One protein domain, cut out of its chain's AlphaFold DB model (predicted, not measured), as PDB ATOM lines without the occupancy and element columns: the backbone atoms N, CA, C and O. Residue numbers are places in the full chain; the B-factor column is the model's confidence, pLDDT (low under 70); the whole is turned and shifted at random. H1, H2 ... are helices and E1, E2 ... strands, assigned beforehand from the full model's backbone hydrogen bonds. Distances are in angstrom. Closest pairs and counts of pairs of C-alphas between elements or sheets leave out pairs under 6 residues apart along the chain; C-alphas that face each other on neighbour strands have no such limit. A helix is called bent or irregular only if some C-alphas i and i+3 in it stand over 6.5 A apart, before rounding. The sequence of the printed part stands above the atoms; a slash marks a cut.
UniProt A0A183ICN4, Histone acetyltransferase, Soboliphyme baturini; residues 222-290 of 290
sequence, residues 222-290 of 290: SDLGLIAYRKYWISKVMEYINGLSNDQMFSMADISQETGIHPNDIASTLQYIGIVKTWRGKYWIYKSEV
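This is residues 222 to 290 of the 290 residues of the protein "Histone acetyltransferase" of Soboliphyme baturini (UniProt A0A183ICN4). Three helices, each about perpendicular to the other two, pack into a small crossed cluster: H2 and H3 both pack on the long helix H1, H3 crossing it with residues 230 to 237 of H1 alone. The first turns of H1, residues 223 to 228, stick out from this cluster, and a small two-strand hairpin, E1 and E2, follows H3, away from H1 and H2. The printed part has 69 residues, with three named helices and then two named strands in the order H1, H2, H3, E1, E2. The strands make one antiparallel sheet, in the order E1, E2, and the class is mostly helix. The whole is compact, with a radius of gyration of the C-alphas of 12.2 A, and the C-alphas span 37 by 26 by 25 A.

H1, residues 223 to 243, is the longest helix by residues. H3, residues 263 to 272, touches it about perpendicular, at 88 degrees, and does so with residues 230 to 237 of H1 alone; the closest C-alphas are those of Ile 234 and Thr 269, 6.2 A apart. H2, residues 252 to 259, touches H1 about perpendicular, at 79 degrees, and does so with residues 236 to 240 of H1 alone; the closest C-alphas are those of Val 237 and Ile 255, 6.8 A apart. H2 and H3 touch each other too, about perpendicular at 77 degrees, with the C-alphas of Ser 256 and Pro 263 closest at 5.8 A. The packing of the three helices is mostly crossed, with no pair at a shallow tilt. In H1, H2 and H3 every O i to N i+4 pair is within hydrogen-bond range, and none of the three is bent. E1, residues 276 to 279, follows H3, and the closest C-alphas of the two are those of Leu 270 and Val 276, 5.9 A apart. E2, residues 282 to 285, forms a hairpin with E1; the two are antiparallel, with 145 degrees between their directions. N 277 and O 284 are within hydrogen-bond range at 2.9 A, as are N 284 and O 277 at 2.8 A, and the C-alphas of Val 276 and Ile 285, which face each other, are 4.7 A apart. H3 and E2 are apart, but only just, with a closest distance of 8.3 A. H1 is apart from both strands, and so is H2.

H1 begins at C-alpha 223 at (263.372, 272.530, 306.281) and ends at Gly 243, with 30.4 A from first to last C-alpha. H2, Met 252 to Thr 259, measures 10.5 A, and H3, Pro 263 to Tyr 272, measures 14.0 A, beginning at C-alpha 263 at (279.327, 259.958, 313.152). E1, Val 276 to Trp 279, and E2, Lys 282 to Ile 285, have four residues each; E2 ends at C-alpha 285 at (271.483, 247.772, 316.158).

The two C-alphas farthest apart are those of Ser 222 and Asp 247, at 38.8 A. The first and last printed C-alphas, those of Ser 222 and Val 290, are 31.9 A apart, and Val 290 is the chain's last residue. Residues 222 to 228, of which 223 to 228 belong to H1, stand free. The printed part has no cut and no long link: the link from H1 to H2 is short, and those from H2 to H3, H3 to E1 and E1 to E2 are tight. The mean pLDDT of the printed part is 82.5. Residues 277 to 290 are under 70, and the means of E1 and E2 are 61 and 59.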
ATOM      1  N   SER A 222     267.875 274.476 306.060       89.12
ATOM      2  CA  SER A 222     266.470 274.763 305.744       89.12
ATOM      3  C   SER A 222     265.605 273.513 305.930       89.12
ATOM      4  O   SER A 222     266.114 272.395 305.828       89.12
ATOM      5  N   ASP A 223     264.292 273.668 306.113       88.00
ATOM      6  CA  ASP A 223     263.372 272.530 306.281       88.00
ATOM      7  C   ASP A 223     263.452 271.528 305.122       88.00
ATOM      8  O   ASP A 223     263.562 270.313 305.322       88.00
ATOM      9  N   LEU A 224     263.477 272.038 303.884       88.06
ATOM     10  CA  LEU A 224     263.666 271.216 302.688       88.06
ATOM     11  C   LEU A 224     265.035 270.522 302.688       88.06
ATOM     12  O   LEU A 224     265.126 269.348 302.317       88.06
ATOM     13  N   GLY A 225     266.083 271.225 303.125       91.31
ATOM     14  CA  GLY A 225     267.424 270.671 303.287       91.31
ATOM     15  C   GLY A 225     267.447 269.528 304.300       91.31
ATOM     16  O   GLY A 225     267.908 268.435 303.978       91.31
ATOM     17  N   LEU A 226     266.877 269.730 305.489       91.38
ATOM     18  CA  LEU A 226     266.813 268.727 306.551       91.38
ATOM     19  C   LEU A 226     266.094 267.453 306.091       91.38
ATOM     20  O   LEU A 226     266.578 266.346 306.336       91.38
ATOM     21  N   ILE A 227     264.965 267.589 305.386       91.31
ATOM     22  CA  ILE A 227     264.234 266.442 304.822       91.31
ATOM     23  C   ILE A 227     265.096 265.698 303.793       91.31
ATOM     24  O   ILE A 227     265.141 264.464 303.807       91.31
ATOM     25  N   ALA A 228     265.777 266.424 302.902       94.44
ATOM     26  CA  ALA A 228     266.623 265.827 301.873       94.44
ATOM     27  C   ALA A 228     267.822 265.074 302.475       94.44
ATOM     28  O   ALA A 228     268.044 263.913 302.121       94.44
ATOM     29  N   TYR A 229     268.537 265.689 303.425       96.62
ATOM     30  CA  TYR A 229     269.669 265.068 304.116       96.62
ATOM     31  C   TYR A 229     269.242 263.850 304.934       96.62
ATOM     32  O   TYR A 229     269.860 262.798 304.796       96.62
ATOM     33  N   ARG A 230     268.138 263.921 305.693       94.69
ATOM     34  CA  ARG A 230     267.620 262.754 306.431       94.69
ATOM     35  C   ARG A 230     267.315 261.578 305.510       94.69
ATOM     36  O   ARG A 230     267.760 260.466 305.777       94.69
ATOM     37  N   LYS A 231     266.593 261.806 304.407       94.62
ATOM     38  CA  LYS A 231     266.297 260.743 303.430       94.62
ATOM     39  C   LYS A 231     267.575 260.152 302.832       94.62
ATOM     40  O   LYS A 231     267.667 258.936 302.669       94.62
ATOM     41  N   TYR A 232     268.550 260.999 302.508       97.38
ATOM     42  CA  TYR A 232     269.837 260.561 301.980       97.38
ATOM     43  C   TYR A 232     270.621 259.717 302.999       97.38
ATOM     44  O   TYR A 232     271.045 258.612 302.665       97.38
ATOM     45  N   TRP A 233     270.756 260.185 304.243       97.56
ATOM     46  CA  TRP A 233     271.471 259.464 305.295       97.56
ATOM     47  C   TRP A 233     270.815 258.130 305.628       97.56
ATOM     48  O   TRP A 233     271.515 257.124 305.654       97.56
ATOM     49  N   ILE A 234     269.485 258.085 305.786       95.50
ATOM     50  CA  ILE A 234     268.756 256.823 305.989       95.50
ATOM     51  C   ILE A 234     269.074 255.852 304.850       95.50
ATOM     52  O   ILE A 234     269.458 254.716 305.104       95.50
ATOM     53  N   SER A 235     268.979 256.310 303.598       96.44
ATOM     54  CA  SER A 235     269.271 255.477 302.429       96.44
ATOM     55  C   SER A 235     270.689 254.904 302.468       96.44
ATOM     56  O   SER A 235     270.839 253.707 302.255       96.44
ATOM     57  N   LYS A 236     271.714 255.723 302.738       96.94
ATOM     58  CA  LYS A 236     273.118 255.278 302.731       96.94
ATOM     59  C   LYS A 236     273.472 254.392 303.921       96.94
ATOM     60  O   LYS A 236     274.184 253.408 303.759       96.94
ATOM     61  N   VAL A 237     272.953 254.708 305.106       93.56
ATOM     62  CA  VAL A 237     273.156 253.895 306.313       93.56
ATOM     63  C   VAL A 237     272.486 252.528 306.154       93.56
ATOM     64  O   VAL A 237     273.103 251.510 306.451       93.56
ATOM     65  N   MET A 238     271.256 252.482 305.638       91.88
ATOM     66  CA  MET A 238     270.560 251.215 305.405       91.88
ATOM     67  C   MET A 238     271.192 250.400 304.277       91.88
ATOM     68  O   MET A 238     271.277 249.184 304.399       91.88
ATOM     69  N   GLU A 239     271.671 251.041 303.207       93.94
ATOM     70  CA  GLU A 239     272.438 250.378 302.143       93.94
ATOM     71  C   GLU A 239     273.680 249.677 302.713       93.94
ATOM     72  O   GLU A 239     273.888 248.495 302.441       93.94
ATOM     73  N   TYR A 240     274.432 250.362 303.582       92.06
ATOM     74  CA  TYR A 240     275.571 249.771 304.283       92.06
ATOM     75  C   TYR A 240     275.156 248.563 305.134       92.06
ATOM     76  O   TYR A 240     275.694 247.475 304.961       92.06
ATOM     77  N   ILE A 241     274.167 248.733 306.021       87.94
ATOM     78  CA  ILE A 241     273.723 247.678 306.951       87.94
ATOM     79  C   ILE A 241     273.177 246.459 306.198       87.94
ATOM     80  O   ILE A 241     273.444 245.319 306.580       87.94
ATOM     81  N   ASN A 242     272.433 246.676 305.115       88.44
ATOM     82  CA  ASN A 242     271.866 245.597 304.310       88.44
ATOM     83  C   ASN A 242     272.927 244.832 303.513       88.44
ATOM     84  O   ASN A 242     272.704 243.666 303.192       88.44
ATOM     85  N   GLY A 243     274.072 245.456 303.225       88.62
ATOM     86  CA  GLY A 243     275.225 244.800 302.609       88.62
ATOM     87  C   GLY A 243     276.001 243.877 303.556       88.62
ATOM     88  O   GLY A 243     276.812 243.076 303.091       88.62
ATOM     89  N   LEU A 244     275.760 243.955 304.868       85.75
ATOM     90  CA  LEU A 244     276.438 243.125 305.859       85.75
ATOM     91  C   LEU A 244     275.840 241.717 305.931       85.75
ATOM     92  O   LEU A 244     274.620 241.515 305.871       85.75
ATOM     93  N   SER A 245     276.716 240.737 306.159       82.94
ATOM     94  CA  SER A 245     276.292 239.388 306.549       82.94
ATOM     95  C   SER A 245     275.609 239.422 307.924       82.94
ATOM     96  O   SER A 245     275.925 240.279 308.745       82.94
ATOM     97  N   ASN A 246     274.689 238.492 308.203       74.00
ATOM     98  CA  ASN A 246     273.861 238.539 309.422       74.00
ATOM     99  C   ASN A 246     274.663 238.563 310.738       74.00
ATOM    100  O   ASN A 246     274.230 239.208 311.687       74.00
ATOM    101  N   ASP A 247     275.838 237.933 310.773       74.62
ATOM    102  CA  ASP A 247     276.698 237.874 311.964       74.62
ATOM    103  C   ASP A 247     277.837 238.909 311.944       74.62
ATOM    104  O   ASP A 247     278.690 238.934 312.835       74.62
ATOM    105  N   GLN A 248     277.896 239.760 310.915       77.19
ATOM    106  CA  GLN A 248     278.960 240.743 310.773       77.19
ATOM    107  C   GLN A 248     278.710 241.929 311.707       77.19
ATOM    108  O   GLN A 248     277.758 242.694 311.552       77.19
ATOM    109  N   MET A 249     279.609 242.099 312.673       75.94
ATOM    110  CA  MET A 249     279.625 243.284 313.523       75.94
ATOM    111  C   MET A 249     280.101 244.504 312.731       75.94
ATOM    112  O   MET A 249     281.001 244.404 311.899       75.94
ATOM    113  N   PHE A 250     279.527 245.660 313.043       82.81
ATOM    114  CA  PHE A 250     279.946 246.955 312.520       82.81
ATOM    115  C   PHE A 250     279.846 248.014 313.617       82.81
ATOM    116  O   PHE A 250     279.164 247.843 314.632       82.81
ATOM    117  N   SER A 251     280.525 249.128 313.402       85.06
ATOM    118  CA  SER A 251     280.539 250.291 314.273       85.06
ATOM    119  C   SER A 251     280.085 251.541 313.520       85.06
ATOM    120  O   SER A 251     280.031 251.583 312.290       85.06
ATOM    121  N   MET A 252     279.784 252.610 314.264       85.62
ATOM    122  CA  MET A 252     279.521 253.920 313.653       85.62
ATOM    123  C   MET A 252     280.733 254.437 312.867       85.62
ATOM    124  O   MET A 252     280.550 255.151 311.886       85.62
ATOM    125  N   ALA A 253     281.951 254.073 313.282       88.06
ATOM    126  CA  ALA A 253     283.172 254.438 312.573       88.06
ATOM    127  C   ALA A 253     283.248 253.749 311.205       88.06
ATOM    128  O   ALA A 253     283.600 254.408 310.232       88.06
ATOM    129  N   ASP A 254     282.831 252.483 311.108       90.81
ATOM    130  CA  ASP A 254     282.845 251.745 309.840       90.81
ATOM    131  C   ASP A 254     281.854 252.347 308.832       90.81
ATOM    132  O   ASP A 254     282.211 252.604 307.683       90.81
ATOM    133  N   ILE A 255     280.631 252.677 309.280       93.25
ATOM    134  CA  ILE A 255     279.647 253.386 308.441       93.25
ATOM    135  C   ILE A 255     280.196 254.752 308.027       93.25
ATOM    136  O   ILE A 255     280.066 255.160 306.872       93.25
ATOM    137  N   SER A 256     280.790 255.484 308.969       95.44
ATOM    138  CA  SER A 256     281.325 256.822 308.719       95.44
ATOM    139  C   SER A 256     282.446 256.797 307.683       95.44
ATOM    140  O   SER A 256     282.429 257.599 306.751       95.44
ATOM    141  N   GLN A 257     283.364 255.836 307.790       94.44
ATOM    142  CA  GLN A 257     284.474 255.664 306.861       94.44
ATOM    143  C   GLN A 257     283.992 255.294 305.454       94.44
ATOM    144  O   GLN A 257     284.494 255.852 304.480       94.44
ATOM    145  N   GLU A 258     283.009 254.399 305.344       95.00
ATOM    146  CA  GLU A 258     282.485 253.957 304.047       95.00
ATOM    147  C   GLU A 258     281.644 255.044 303.364       95.00
ATOM    148  O   GLU A 258     281.745 255.280 302.162       95.00
ATOM    149  N   THR A 259     280.804 255.745 304.126       96.62
ATOM    150  CA  THR A 259     279.836 256.702 303.562       96.62
ATOM    151  C   THR A 259     280.380 258.128 303.446       96.62
ATOM    152  O   THR A 259     279.911 258.895 302.597       96.62
ATOM    153  N   GLY A 260     281.363 258.494 304.274       97.25
ATOM    154  CA  GLY A 260     281.836 259.868 304.475       97.25
ATOM    155  C   GLY A 260     280.912 260.718 305.359       97.25
ATOM    156  O   GLY A 260     281.167 261.910 305.539       97.25
ATOM    157  N   ILE A 261     279.835 260.142 305.906       98.00
ATOM    158  CA  ILE A 261     278.890 260.837 306.789       98.00
ATOM    159  C   ILE A 261     279.506 260.984 308.183       98.00
ATOM    160  O   ILE A 261     280.136 260.060 308.703       98.00
ATOM    161  N   HIS A 262     279.327 262.149 308.805       96.44
ATOM    162  CA  HIS A 262     279.809 262.397 310.158       96.44
ATOM    163  C   HIS A 262     279.144 261.440 311.179       96.44
ATOM    164  O   HIS A 262     277.932 261.210 311.107       96.44
ATOM    165  N   PRO A 263     279.877 260.911 312.181       93.25
ATOM    166  CA  PRO A 263     279.327 259.958 313.152       93.25
ATOM    167  C   PRO A 263     278.074 260.440 313.896       93.25
ATOM    168  O   PRO A 263     277.176 259.645 314.161       93.25
ATOM    169  N   ASN A 264     277.975 261.739 314.198       92.75
ATOM    170  CA  ASN A 264     276.787 262.310 314.852       92.75
ATOM    171  C   ASN A 264     275.534 262.247 313.960       92.75
ATOM    172  O   ASN A 264     274.434 262.000 314.459       92.75
ATOM    173  N   ASP A 265     275.690 262.422 312.647       94.94
ATOM    174  CA  ASP A 265     274.582 262.334 311.692       94.94
ATOM    175  C   ASP A 265     274.126 260.881 311.532       94.94
ATOM    176  O   ASP A 265     272.930 260.604 311.474       94.94
ATOM    177  N   ILE A 266     275.064 259.930 311.568       94.06
ATOM    178  CA  ILE A 266     274.753 258.495 311.612       94.06
ATOM    179  C   ILE A 266     274.006 258.155 312.904       94.06
ATOM    180  O   ILE A 266     272.945 257.536 312.848       94.06
ATOM    181  N   ALA A 267     274.513 258.583 314.062       90.56
ATOM    182  CA  ALA A 267     273.885 258.316 315.352       90.56
ATOM    183  C   ALA A 267     272.452 258.868 315.412       90.56
ATOM    184  O   ALA A 267     271.528 258.140 315.780       90.56
ATOM    185  N   SER A 268     272.252 260.122 314.997       90.94
ATOM    186  CA  SER A 268     270.920 260.737 314.948       90.94
ATOM    187  C   SER A 268     269.996 260.048 313.937       90.94
ATOM    188  O   SER A 268     268.823 259.832 314.235       90.94
ATOM    189  N   THR A 269     270.521 259.621 312.784       92.38
ATOM    190  CA  THR A 269     269.774 258.852 311.778       92.38
ATOM    191  C   THR A 269     269.306 257.511 312.335       92.38
ATOM    192  O   THR A 269     268.129 257.175 312.227       92.38
ATOM    193  N   LEU A 270     270.204 256.759 312.970       88.56
ATOM    194  CA  LEU A 270     269.910 255.452 313.547       88.56
ATOM    195  C   LEU A 270     268.908 255.529 314.712       88.56
ATOM    196  O   LEU A 270     268.046 254.660 314.853       88.56
ATOM    197  N   GLN A 271     269.010 256.573 315.541       87.31
ATOM    198  CA  GLN A 271     268.029 256.868 316.588       87.31
ATOM    199  C   GLN A 271     266.663 257.204 315.986       87.31
ATOM    200  O   GLN A 271     265.648 256.693 316.450       87.31
ATOM    201  N   TYR A 272     266.640 258.022 314.930       87.50
ATOM    202  CA  TYR A 272     265.413 258.442 314.258       87.50
ATOM    203  C   TYR A 272     264.633 257.266 313.653       87.50
ATOM    204  O   TYR A 272     263.415 257.210 313.787       87.50
ATOM    205  N   ILE A 273     265.323 256.302 313.039       87.31
ATOM    206  CA  ILE A 273     264.692 255.085 312.496       87.31
ATOM    207  C   ILE A 273     264.414 254.013 313.565       87.31
ATOM    208  O   ILE A 273     263.848 252.970 313.256       87.31
ATOM    209  N   GLY A 274     264.808 254.246 314.822       81.75
ATOM    210  CA  GLY A 274     264.479 253.376 315.954       81.75
ATOM    211  C   GLY A 274     265.237 252.047 316.011       81.75
ATOM    212  O   GLY A 274     264.856 251.172 316.789       81.75
ATOM    213  N   ILE A 275     266.309 251.874 315.229       75.88
ATOM    214  CA  ILE A 275     267.051 250.601 315.195       75.88
ATOM    215  C   ILE A 275     268.152 250.504 316.249       75.88
ATOM    216  O   ILE A 275     268.677 249.415 316.459       75.88
ATOM    217  N   VAL A 276     268.485 251.599 316.940       71.06
ATOM    218  CA  VAL A 276     269.472 251.612 318.032       71.06
ATOM    219  C   VAL A 276     268.793 251.458 319.391       71.06
ATOM    220  O   VAL A 276     267.949 252.271 319.760       71.06
ATOM    221  N   LYS A 277     269.229 250.476 320.193       64.81
ATOM    222  CA  LYS A 277     268.983 250.455 321.647       64.81
ATOM    223  C   LYS A 277     270.287 250.505 322.424       64.81
ATOM    224  O   LYS A 277     271.266 249.852 322.075       64.81
ATOM    225  N   THR A 278     270.274 251.235 323.529       58.28
ATOM    226  CA  THR A 278     271.385 251.260 324.477       58.28
ATOM    227  C   THR A 278     271.187 250.162 325.513       58.28
ATOM    228  O   THR A 278     270.181 250.142 326.220       58.28
ATOM    229  N   TRP A 279     272.157 249.264 325.648       49.03
ATOM    230  CA  TRP A 279     272.180 248.259 326.705       49.03
ATOM    231  C   TRP A 279     273.555 248.239 327.374       49.03
ATOM    232  O   TRP A 279     274.573 248.011 326.722       49.03
ATOM    233  N   ARG A 280     273.588 248.516 328.688       49.09
ATOM    234  CA  ARG A 280     274.817 248.619 329.506       49.09
ATOM    235  C   ARG A 280     275.884 249.561 328.918       49.09
ATOM    236  O   ARG A 280     277.065 249.233 328.898       49.09
ATOM    237  N   GLY A 281     275.458 250.713 328.397       51.75
ATOM    238  CA  GLY A 281     276.359 251.707 327.793       51.75
ATOM    239  C   GLY A 281     276.901 251.333 326.408       51.75
ATOM    240  O   GLY A 281     277.713 252.074 325.864       51.75
ATOM    241  N   LYS A 282     276.452 250.214 325.821       52.19
ATOM    242  CA  LYS A 282     276.761 249.809 324.443       52.19
ATOM    243  C   LYS A 282     275.526 249.969 323.558       52.19
ATOM    244  O   LYS A 282     274.414 249.670 323.994       52.19
ATOM    245  N   TYR A 283     275.722 250.427 322.326       58.53
ATOM    246  CA  TYR A 283     274.657 250.537 321.331       58.53
ATOM    247  C   TYR A 283     274.508 249.215 320.573       58.53
ATOM    248  O   TYR A 283     275.495 248.660 320.099       58.53
ATOM    249  N   TRP A 284     273.277 248.724 320.471       61.75
ATOM    250  CA  TRP A 284     272.893 247.545 319.701       61.75
ATOM    251  C   TRP A 284     271.997 247.982 318.554       61.75
ATOM    252  O   TRP A 284     271.041 248.724 318.785       61.75
ATOM    253  N   ILE A 285     272.305 247.523 317.341       62.97
ATOM    254  CA  ILE A 285     271.483 247.772 316.158       62.97
ATOM    255  C   ILE A 285     270.726 246.494 315.816       62.97
ATOM    256  O   ILE A 285     271.334 245.436 315.675       62.97
ATOM    257  N   TYR A 286     269.403 246.586 315.703       62.81
ATOM    258  CA  TYR A 286     268.565 245.455 315.311       62.81
ATOM    259  C   TYR A 286     268.332 245.503 313.805       62.81
ATOM    260  O   TYR A 286     267.760 246.463 313.290       62.81
ATOM    261  N   LYS A 287     268.740 244.445 313.102       57.94
ATOM    262  CA  LYS A 287     268.273 244.171 311.744       57.94
ATOM    263  C   LYS A 287     266.889 243.538 311.884       57.94
ATOM    264  O   LYS A 287     266.783 242.365 312.224       57.94
ATOM    265  N   SER A 288     265.831 244.336 311.744       47.09
ATOM    266  CA  SER A 288     264.478 243.780 311.661       47.09
ATOM    267  C   SER A 288     264.341 243.100 310.303       47.09
ATOM    268  O   SER A 288     264.590 243.739 309.285       47.09
ATOM    269  N   GLU A 289     263.969 241.822 310.284       43.62
ATOM    270  CA  GLU A 289     263.479 241.173 309.068       43.62
ATOM    271  C   GLU A 289     262.130 241.823 308.727       43.62
ATOM    272  O   GLU A 289     261.119 241.523 309.361       43.62
ATOM    273  N   VAL A 290     262.129 242.794 307.810       34.69
ATOM    274  CA  VAL A 290     260.913 243.376 307.219       34.69
ATOM    275  C   VAL A 290     261.026 243.289 305.711       34.69
ATOM    276  O   VAL A 290     262.091 243.690 305.190       34.69
TER     277      VAL A 290